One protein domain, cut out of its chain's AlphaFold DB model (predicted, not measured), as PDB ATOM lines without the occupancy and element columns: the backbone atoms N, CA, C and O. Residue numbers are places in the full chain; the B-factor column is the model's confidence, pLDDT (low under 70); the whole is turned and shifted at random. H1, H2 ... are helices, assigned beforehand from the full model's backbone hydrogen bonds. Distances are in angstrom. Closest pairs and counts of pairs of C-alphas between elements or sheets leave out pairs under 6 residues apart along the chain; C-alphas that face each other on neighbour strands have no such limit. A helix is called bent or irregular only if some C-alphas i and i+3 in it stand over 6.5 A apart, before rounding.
ATOM      1  N   THR A   7      -8.015   3.677  52.531       91.69
ATOM      2  CA  THR A   7      -7.567   2.313  52.233       91.69
ATOM      3  C   THR A   7      -7.047   2.186  50.801       91.69
ATOM      4  O   THR A   7      -5.933   1.717  50.586       91.69
ATOM      5  N   ASN A   8      -7.796   2.676  49.814       89.81
ATOM      6  CA  ASN A   8      -7.418   2.613  48.404       89.81
ATOM      7  C   ASN A   8      -6.214   3.512  48.101       89.81
ATOM      8  O   ASN A   8      -5.373   3.154  47.273       89.81
ATOM      9  N   ARG A   9      -6.080   4.651  48.798       88.56
ATOM     10  CA  ARG A   9      -4.871   5.487  48.735       88.56
ATOM     11  C   ARG A   9      -3.648   4.734  49.261       88.56
ATOM     12  O   ARG A   9      -2.630   4.710  48.575       88.56
ATOM     13  N   MET A  10      -3.755   4.079  50.416       92.00
ATOM     14  CA  MET A  10      -2.651   3.314  51.007       92.00
ATOM     15  C   MET A  10      -2.239   2.119  50.148       92.00
ATOM     16  O   MET A  10      -1.049   1.937  49.901       92.00
ATOM     17  N   ILE A  11      -3.202   1.355  49.621       92.31
ATOM     18  CA  ILE A  11      -2.922   0.235  48.707       92.31
ATOM     19  C   ILE A  11      -2.185   0.735  47.457       92.31
ATOM     20  O   ILE A  11      -1.197   0.132  47.037       92.31
ATOM     21  N   ARG A  12      -2.611   1.868  46.882       90.50
ATOM     22  CA  ARG A  12      -1.942   2.467  45.718       90.50
ATOM     23  C   ARG A  12      -0.496   2.852  46.027       90.50
ATOM     24  O   ARG A  12       0.388   2.543  45.232       90.50
ATOM     25  N   LEU A  13      -0.252   3.509  47.162       92.25
ATOM     26  CA  LEU A  13       1.098   3.905  47.573       92.25
ATOM     27  C   LEU A  13       1.999   2.684  47.790       92.25
ATOM     28  O   LEU A  13       3.114   2.657  47.272       92.25
ATOM     29  N   ALA A  14       1.497   1.661  48.485       94.69
ATOM     30  CA  ALA A  14       2.232   0.425  48.738       94.69
ATOM     31  C   ALA A  14       2.625  -0.285  47.434       94.69
ATOM     32  O   ALA A  14       3.805  -0.560  47.223       94.69
ATOM     33  N   ASN A  15       1.671  -0.497  46.521       92.50
ATOM     34  CA  ASN A  15       1.941  -1.112  45.216       92.50
ATOM     35  C   ASN A  15       2.938  -0.293  44.393       92.50
ATOM     36  O   ASN A  15       3.797  -0.850  43.714       92.50
ATOM     37  N   SER A  16       2.844   1.035  44.467       92.88
ATOM     38  CA  SER A  16       3.757   1.913  43.747       92.88
ATOM     39  C   SER A  16       5.203   1.743  44.218       92.88
ATOM     40  O   SER A  16       6.108   1.596  43.399       92.88
ATOM     41  N   ILE A  17       5.418   1.721  45.534       95.50
ATOM     42  CA  ILE A  17       6.745   1.509  46.121       95.50
ATOM     43  C   ILE A  17       7.242   0.096  45.808       95.50
ATOM     44  O   ILE A  17       8.388  -0.064  45.402       95.50
ATOM     45  N   TYR A  18       6.376  -0.912  45.935       96.31
ATOM     46  CA  TYR A  18       6.738  -2.311  45.713       96.31
ATOM     47  C   TYR A  18       7.184  -2.592  44.270       96.31
ATOM     48  O   TYR A  18       8.208  -3.236  44.063       96.31
ATOM     49  N   HIS A  19       6.456  -2.086  43.269       93.25
ATOM     50  CA  HIS A  19       6.753  -2.369  41.860       93.25
ATOM     51  C   HIS A  19       7.745  -1.395  41.219       93.25
ATOM     52  O   HIS A  19       8.458  -1.779  40.295       93.25
ATOM     53  N   TYR A  20       7.786  -0.138  41.671       91.94
ATOM     54  CA  TYR A  20       8.547   0.921  40.996       91.94
ATOM     55  C   TYR A  20       9.608   1.583  41.880       91.94
ATOM     56  O   TYR A  20      10.303   2.484  41.411       91.94
ATOM     57  N   GLY A  21       9.715   1.204  43.159       94.44
ATOM     58  CA  GLY A  21      10.642   1.809  44.122       94.44
ATOM     59  C   GLY A  21      10.325   3.267  44.473       94.44
ATOM     60  O   GLY A  21      11.100   3.919  45.168       94.44
ATOM     61  N   LYS A  22       9.203   3.809  43.983       92.69
ATOM     62  CA  LYS A  22       8.799   5.206  44.175       92.69
ATOM     63  C   LYS A  22       7.288   5.356  44.129       92.69
ATOM     64  O   LYS A  22       6.586   4.537  43.538       92.69
ATOM     65  N   VAL A  23       6.789   6.446  44.701       93.12
ATOM     66  CA  VAL A  23       5.388   6.842  44.537       93.12
ATOM     67  C   VAL A  23       5.194   7.425  43.135       93.12
ATOM     68  O   VAL A  23       5.841   8.401  42.765       93.12
ATOM     69  N   VAL A  24       4.307   6.812  42.357       91.12
ATOM     70  CA  VAL A  24       3.902   7.254  41.024       91.12
ATOM     71  C   VAL A  24       2.699   8.192  41.183       91.12
ATOM     72  O   VAL A  24       1.679   7.769  41.740       91.12
ATOM     73  N   PRO A  25       2.795   9.457  40.727       90.69
ATOM     74  CA  PRO A  25       1.684  10.404  40.787       90.69
ATOM     75  C   PRO A  25       0.484   9.939  39.965       90.69
ATOM     76  O   PRO A  25       0.637   9.267  38.943       90.69
ATOM     77  N   VAL A  26      -0.717  10.337  40.385       88.19
ATOM     78  CA  VAL A  26      -1.948   9.997  39.659       88.19
ATOM     79  C   VAL A  26      -1.958  10.684  38.294       88.19
ATOM     80  O   VAL A  26      -2.278  10.052  37.296       88.19
ATOM     81  N   GLU A  27      -1.507  11.933  38.228       91.25
ATOM     82  CA  GLU A  27      -1.427  12.736  37.005       91.25
ATOM     83  C   GLU A  27      -0.503  12.092  35.966       91.25
ATOM     84  O   GLU A  27      -0.809  12.080  34.778       91.25
ATOM     85  N   TYR A  28       0.604  11.489  36.411       91.06
ATOM     86  CA  TYR A  28       1.493  10.741  35.523       91.06
ATOM     87  C   TYR A  28       0.774   9.545  34.886       91.06
ATOM     88  O   TYR A  28       0.933   9.291  33.693       91.06
ATOM     89  N   LEU A  29      -0.024   8.816  35.674       89.62
ATOM     90  CA  LEU A  29      -0.797   7.685  35.172       89.62
ATOM     91  C   LEU A  29      -1.868   8.141  34.172       89.62
ATOM     92  O   LEU A  29      -1.995   7.516  33.124       89.62
ATOM     93  N   LEU A  30      -2.586   9.227  34.474       93.31
ATOM     94  CA  LEU A  30      -3.600   9.804  33.585       93.31
ATOM     95  C   LEU A  30      -2.990  10.206  32.239       93.31
ATOM     96  O   LEU A  30      -3.416   9.699  31.208       93.31
ATOM     97  N   ASN A  31      -1.903  10.982  32.253       96.38
ATOM     98  CA  ASN A  31      -1.208  11.387  31.028       96.38
ATOM     99  C   ASN A  31      -0.727  10.186  30.204       96.38
ATOM    100  O   ASN A  31      -0.754  10.217  28.976       96.38
ATOM    101  N   LYS A  32      -0.277   9.116  30.869       94.88
ATOM    102  CA  LYS A  32       0.166   7.900  30.183       94.88
ATOM    103  C   LYS A  32      -0.999   7.171  29.514       94.88
ATOM    104  O   LYS A  32      -0.823   6.676  28.406       94.88
ATOM    105  N   ILE A  33      -2.164   7.119  30.159       95.12
ATOM    106  CA  ILE A  33      -3.387   6.553  29.573       95.12
ATOM    107  C   ILE A  33      -3.823   7.388  28.366       95.12
ATOM    108  O   ILE A  33      -4.044   6.827  27.297       95.12
ATOM    109  N   ASP A  34      -3.865   8.711  28.510       97.25
ATOM    110  CA  ASP A  34      -4.292   9.621  27.441       97.25
ATOM    111  C   ASP A  34      -3.322   9.635  26.250       97.25
ATOM    112  O   ASP A  34      -3.716   9.922  25.123       97.25
ATOM    113  N   SER A  35      -2.047   9.297  26.475       97.38
ATOM    114  CA  SER A  35      -1.042   9.199  25.410       97.38
ATOM    115  C   SER A  35      -1.177   7.958  24.519       97.38
ATOM    116  O   SER A  35      -0.513   7.890  23.482       97.38
ATOM    117  N   VAL A  36      -2.003   6.977  24.904       97.38
ATOM    118  CA  VAL A  36      -2.177   5.735  24.140       97.38
ATOM    119  C   VAL A  36      -2.884   6.027  22.822       97.38
ATOM    120  O   VAL A  36      -3.983   6.581  22.798       97.38
ATOM    121  N   ASN A  37      -2.280   5.597  21.716       97.44
ATOM    122  CA  ASN A  37      -2.857   5.742  20.382       97.44
ATOM    123  C   ASN A  37      -3.242   4.378  19.760       97.44
ATOM    124  O   ASN A  37      -2.840   3.321  20.258       97.44
ATOM    125  N   PRO A  38      -4.016   4.367  18.655       97.81
ATOM    126  CA  PRO A  38      -4.448   3.121  18.016       97.81
ATOM    127  C   PRO A  38      -3.306   2.214  17.531       97.81
ATOM    128  O   PRO A  38      -3.450   0.992  17.554       97.81
ATOM    129  N   GLU A  39      -2.168   2.778  17.117       97.69
ATOM    130  CA  GLU A  39      -1.018   1.981  16.674       97.69
ATOM    131  C   GLU A  39      -0.340   1.256  17.837       97.69
ATOM    132  O   GLU A  39       0.094   0.118  17.662       97.69
ATOM    133  N   ASP A  40      -0.294   1.859  19.027       97.19
ATOM    134  CA  ASP A  40       0.221   1.193  20.228       97.19
ATOM    135  C   ASP A  40      -0.620  -0.044  20.562       97.19
ATOM    136  O   ASP A  40      -0.079  -1.121  20.814       97.19
ATOM    137  N   ILE A  41      -1.950   0.087  20.484       97.19
ATOM    138  CA  ILE A  41      -2.887  -1.024  20.703       97.19
ATOM    139  C   ILE A  41      -2.661  -2.117  19.659       97.19
ATOM    140  O   ILE A  41      -2.594  -3.299  20.008       97.19
ATOM    141  N   ARG A  42      -2.524  -1.740  18.382       97.56
ATOM    142  CA  ARG A  42      -2.308  -2.691  17.286       97.56
ATOM    143  C   ARG A  42      -1.004  -3.469  17.465       97.56
ATOM    144  O   ARG A  42      -1.013  -4.691  17.333       97.56
ATOM    145  N   LYS A  43       0.094  -2.782  17.798       97.25
ATOM    146  CA  LYS A  43       1.406  -3.400  18.052       97.25
ATOM    147  C   LYS A  43       1.358  -4.355  19.239       97.25
ATOM    148  O   LYS A  43       1.757  -5.505  19.099       97.25
ATOM    149  N   LEU A  44       0.810  -3.900  20.364       96.69
ATOM    150  CA  LEU A  44       0.703  -4.712  21.572       96.69
ATOM    151  C   LEU A  44      -0.164  -5.955  21.343       96.69
ATOM    152  O   LEU A  44       0.157  -7.038  21.819       96.69
ATOM    153  N   SER A  45      -1.254  -5.812  20.587       96.31
ATOM    154  CA  SER A  45      -2.144  -6.930  20.267       96.31
ATOM    155  C   SER A  45      -1.443  -7.987  19.418       96.31
ATOM    156  O   SER A  45      -1.613  -9.173  19.679       96.31
ATOM    157  N   ALA A  46      -0.641  -7.572  18.434       94.50
ATOM    158  CA  ALA A  46       0.143  -8.495  17.617       94.50
ATOM    159  C   ALA A  46       1.216  -9.240  18.431       94.50
ATOM    160  O   ALA A  46       1.489 -10.398  18.146       94.50
ATOM    161  N   GLU A  47       1.799  -8.588  19.441       94.31
ATOM    162  CA  GLU A  47       2.789  -9.193  20.337       94.31
ATOM    163  C   GLU A  47       2.153 -10.191  21.317       94.31
ATOM    164  O   GLU A  47       2.613 -11.321  21.445       94.31
ATOM    165  N   ILE A  48       1.081  -9.790  22.011       95.31
ATOM    166  CA  ILE A  48       0.476 -10.598  23.082       95.31
ATOM    167  C   ILE A  48      -0.346 -11.767  22.529       95.31
ATOM    168  O   ILE A  48      -0.421 -12.819  23.164       95.31
ATOM    169  N   LEU A  49      -1.005 -11.586  21.384       94.69
ATOM    170  CA  LEU A  49      -1.903 -12.590  20.805       94.69
ATOM    171  C   LEU A  49      -1.196 -13.516  19.808       94.69
ATOM    172  O   LEU A  49      -1.857 -14.122  18.965       94.69
ATOM    173  N   ASP A  50       0.129 -13.637  19.900       94.50
ATOM    174  CA  ASP A  50       0.882 -14.585  19.088       94.50
ATOM    175  C   ASP A  50       0.574 -16.031  19.508       94.50
ATOM    176  O   ASP A  50       0.939 -16.493  20.595       94.50
ATOM    177  N   GLU A  51      -0.072 -16.765  18.601       92.25
ATOM    178  CA  GLU A  51      -0.428 -18.171  18.772       92.25
ATOM    179  C   GLU A  51       0.802 -19.059  19.014       92.25
ATOM    180  O   GLU A  51       0.694 -20.069  19.709       92.25
ATOM    181  N   SER A  52       1.984 -18.662  18.527       93.94
ATOM    182  CA  SER A  52       3.225 -19.414  18.743       93.94
ATOM    183  C   SER A  52       3.626 -19.502  20.223       93.94
ATOM    184  O   SER A  52       4.255 -20.474  20.645       93.94
ATOM    185  N   THR A  53       3.213 -18.518  21.028       93.69
ATOM    186  CA  THR A  53       3.495 -18.434  22.471       93.69
ATOM    187  C   THR A  53       2.298 -18.830  23.340       93.69
ATOM    188  O   THR A  53       2.383 -18.850  24.573       93.69
ATOM    189  N   LEU A  54       1.171 -19.191  22.717       93.69
ATOM    190  CA  LEU A  54      -0.070 -19.500  23.411       93.69
ATOM    191  C   LEU A  54       0.016 -20.839  24.159       93.69
ATOM    192  O   LEU A  54       0.138 -21.912  23.571       93.69
TER     193      LEU A  54
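Overview. This is residues 7 to 54 of the 70 residues of an uncharacterized protein of Ignavibacteria bacterium ADurb.Bin266 (UniProt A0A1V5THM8). The model is an open U made of three helices joined end after end, with an empty space between its two sides: H2 and residues 35 to 37 make the base, H3 with the tail of residues 49 to 54 makes one side, and residues 21 to 25 make the other side, with H1 set crosswise at its end and pointing out of the plane of the U. The helices do not pack on each other, and residues 27 to 54 stand free as one long arm. The printed part has 48 residues with three named helices, in the order H1, H2, H3 along the chain, and no named strand; the class is all helix, with 34 of the 48 residues in named helices. The whole is extended, with a radius of gyration of the C-alphas of 15.1 A, and elongated, with spans of 39 by 25 by 19 A.

Along the chain. H1 holds residues 7 to 20, from Thr 7 to Tyr 20, and is the longest helix by residues, with 14. Its first C-alpha is printed at (-7.567, 2.313, 52.233) and its last at (8.547, 0.921, 40.996), and these two are 19.7 A apart. Residues 21 to 25 follow, and then H2, residues 26 to 34, from Val 26 to Asp 34, 12.4 A from first to last C-alpha. Along H2 the z coordinate falls from C-alpha 26 at (-1.948, 9.997, 39.659) to C-alpha 34 at (-4.292, 9.621, 27.441), while y is nearly the same at both ends. Residues 35 to 37 lead on to H3, residues 38 to 48, from Pro 38 to Ile 48, 15.4 A from first to last C-alpha. Here it is y that falls most, from C-alpha 38 at (-4.448, 3.121, 18.016) to C-alpha 48 at (0.476, -10.598, 23.082). Residues 49 to 54 come after H3; residues 51 to 53 are a short run of helix without a name.

Arrangement. H1 touches no helix. Its link to H2, residues 21 to 25, is tight, with 5 residues, yet H1 and H2 are apart: no C-alpha of the one is within 8 A of the other. H2 and H3 are apart by the same measure, although their link, residues 35 to 37, is also tight, with 3 residues. H1 and H3 are apart as well. There is no hairpin among the three helices. Residues 27 to 54 stand free, of which 27 to 34 belong to H2 and 38 to 48 belong to H3: within 10 A of them there is no C-alpha 8 or more residues away along the chain. In H1, H2 and H3 every backbone O of residue i is within hydrogen-bond range of the N of residue i+4 inside the helix. No helix is bent or irregular.

Size, cuts and confidence. The two C-alphas farthest apart are those of Thr 7 and Ser 52, at 41.4 A. The C-alphas of the first and last printed residues, Thr 7 and Leu 54, are 36.9 A apart. The printed part has no cut, and both links between helices are tight; there is no long link. In the full chain of 70 residues the printed part begins at residue 7 and ends at residue 54. The mean pLDDT of the printed part is 94.0, and no printed residue is under 70. The mean pLDDT is 92 in H1, 93 in H2 and 97 in H3.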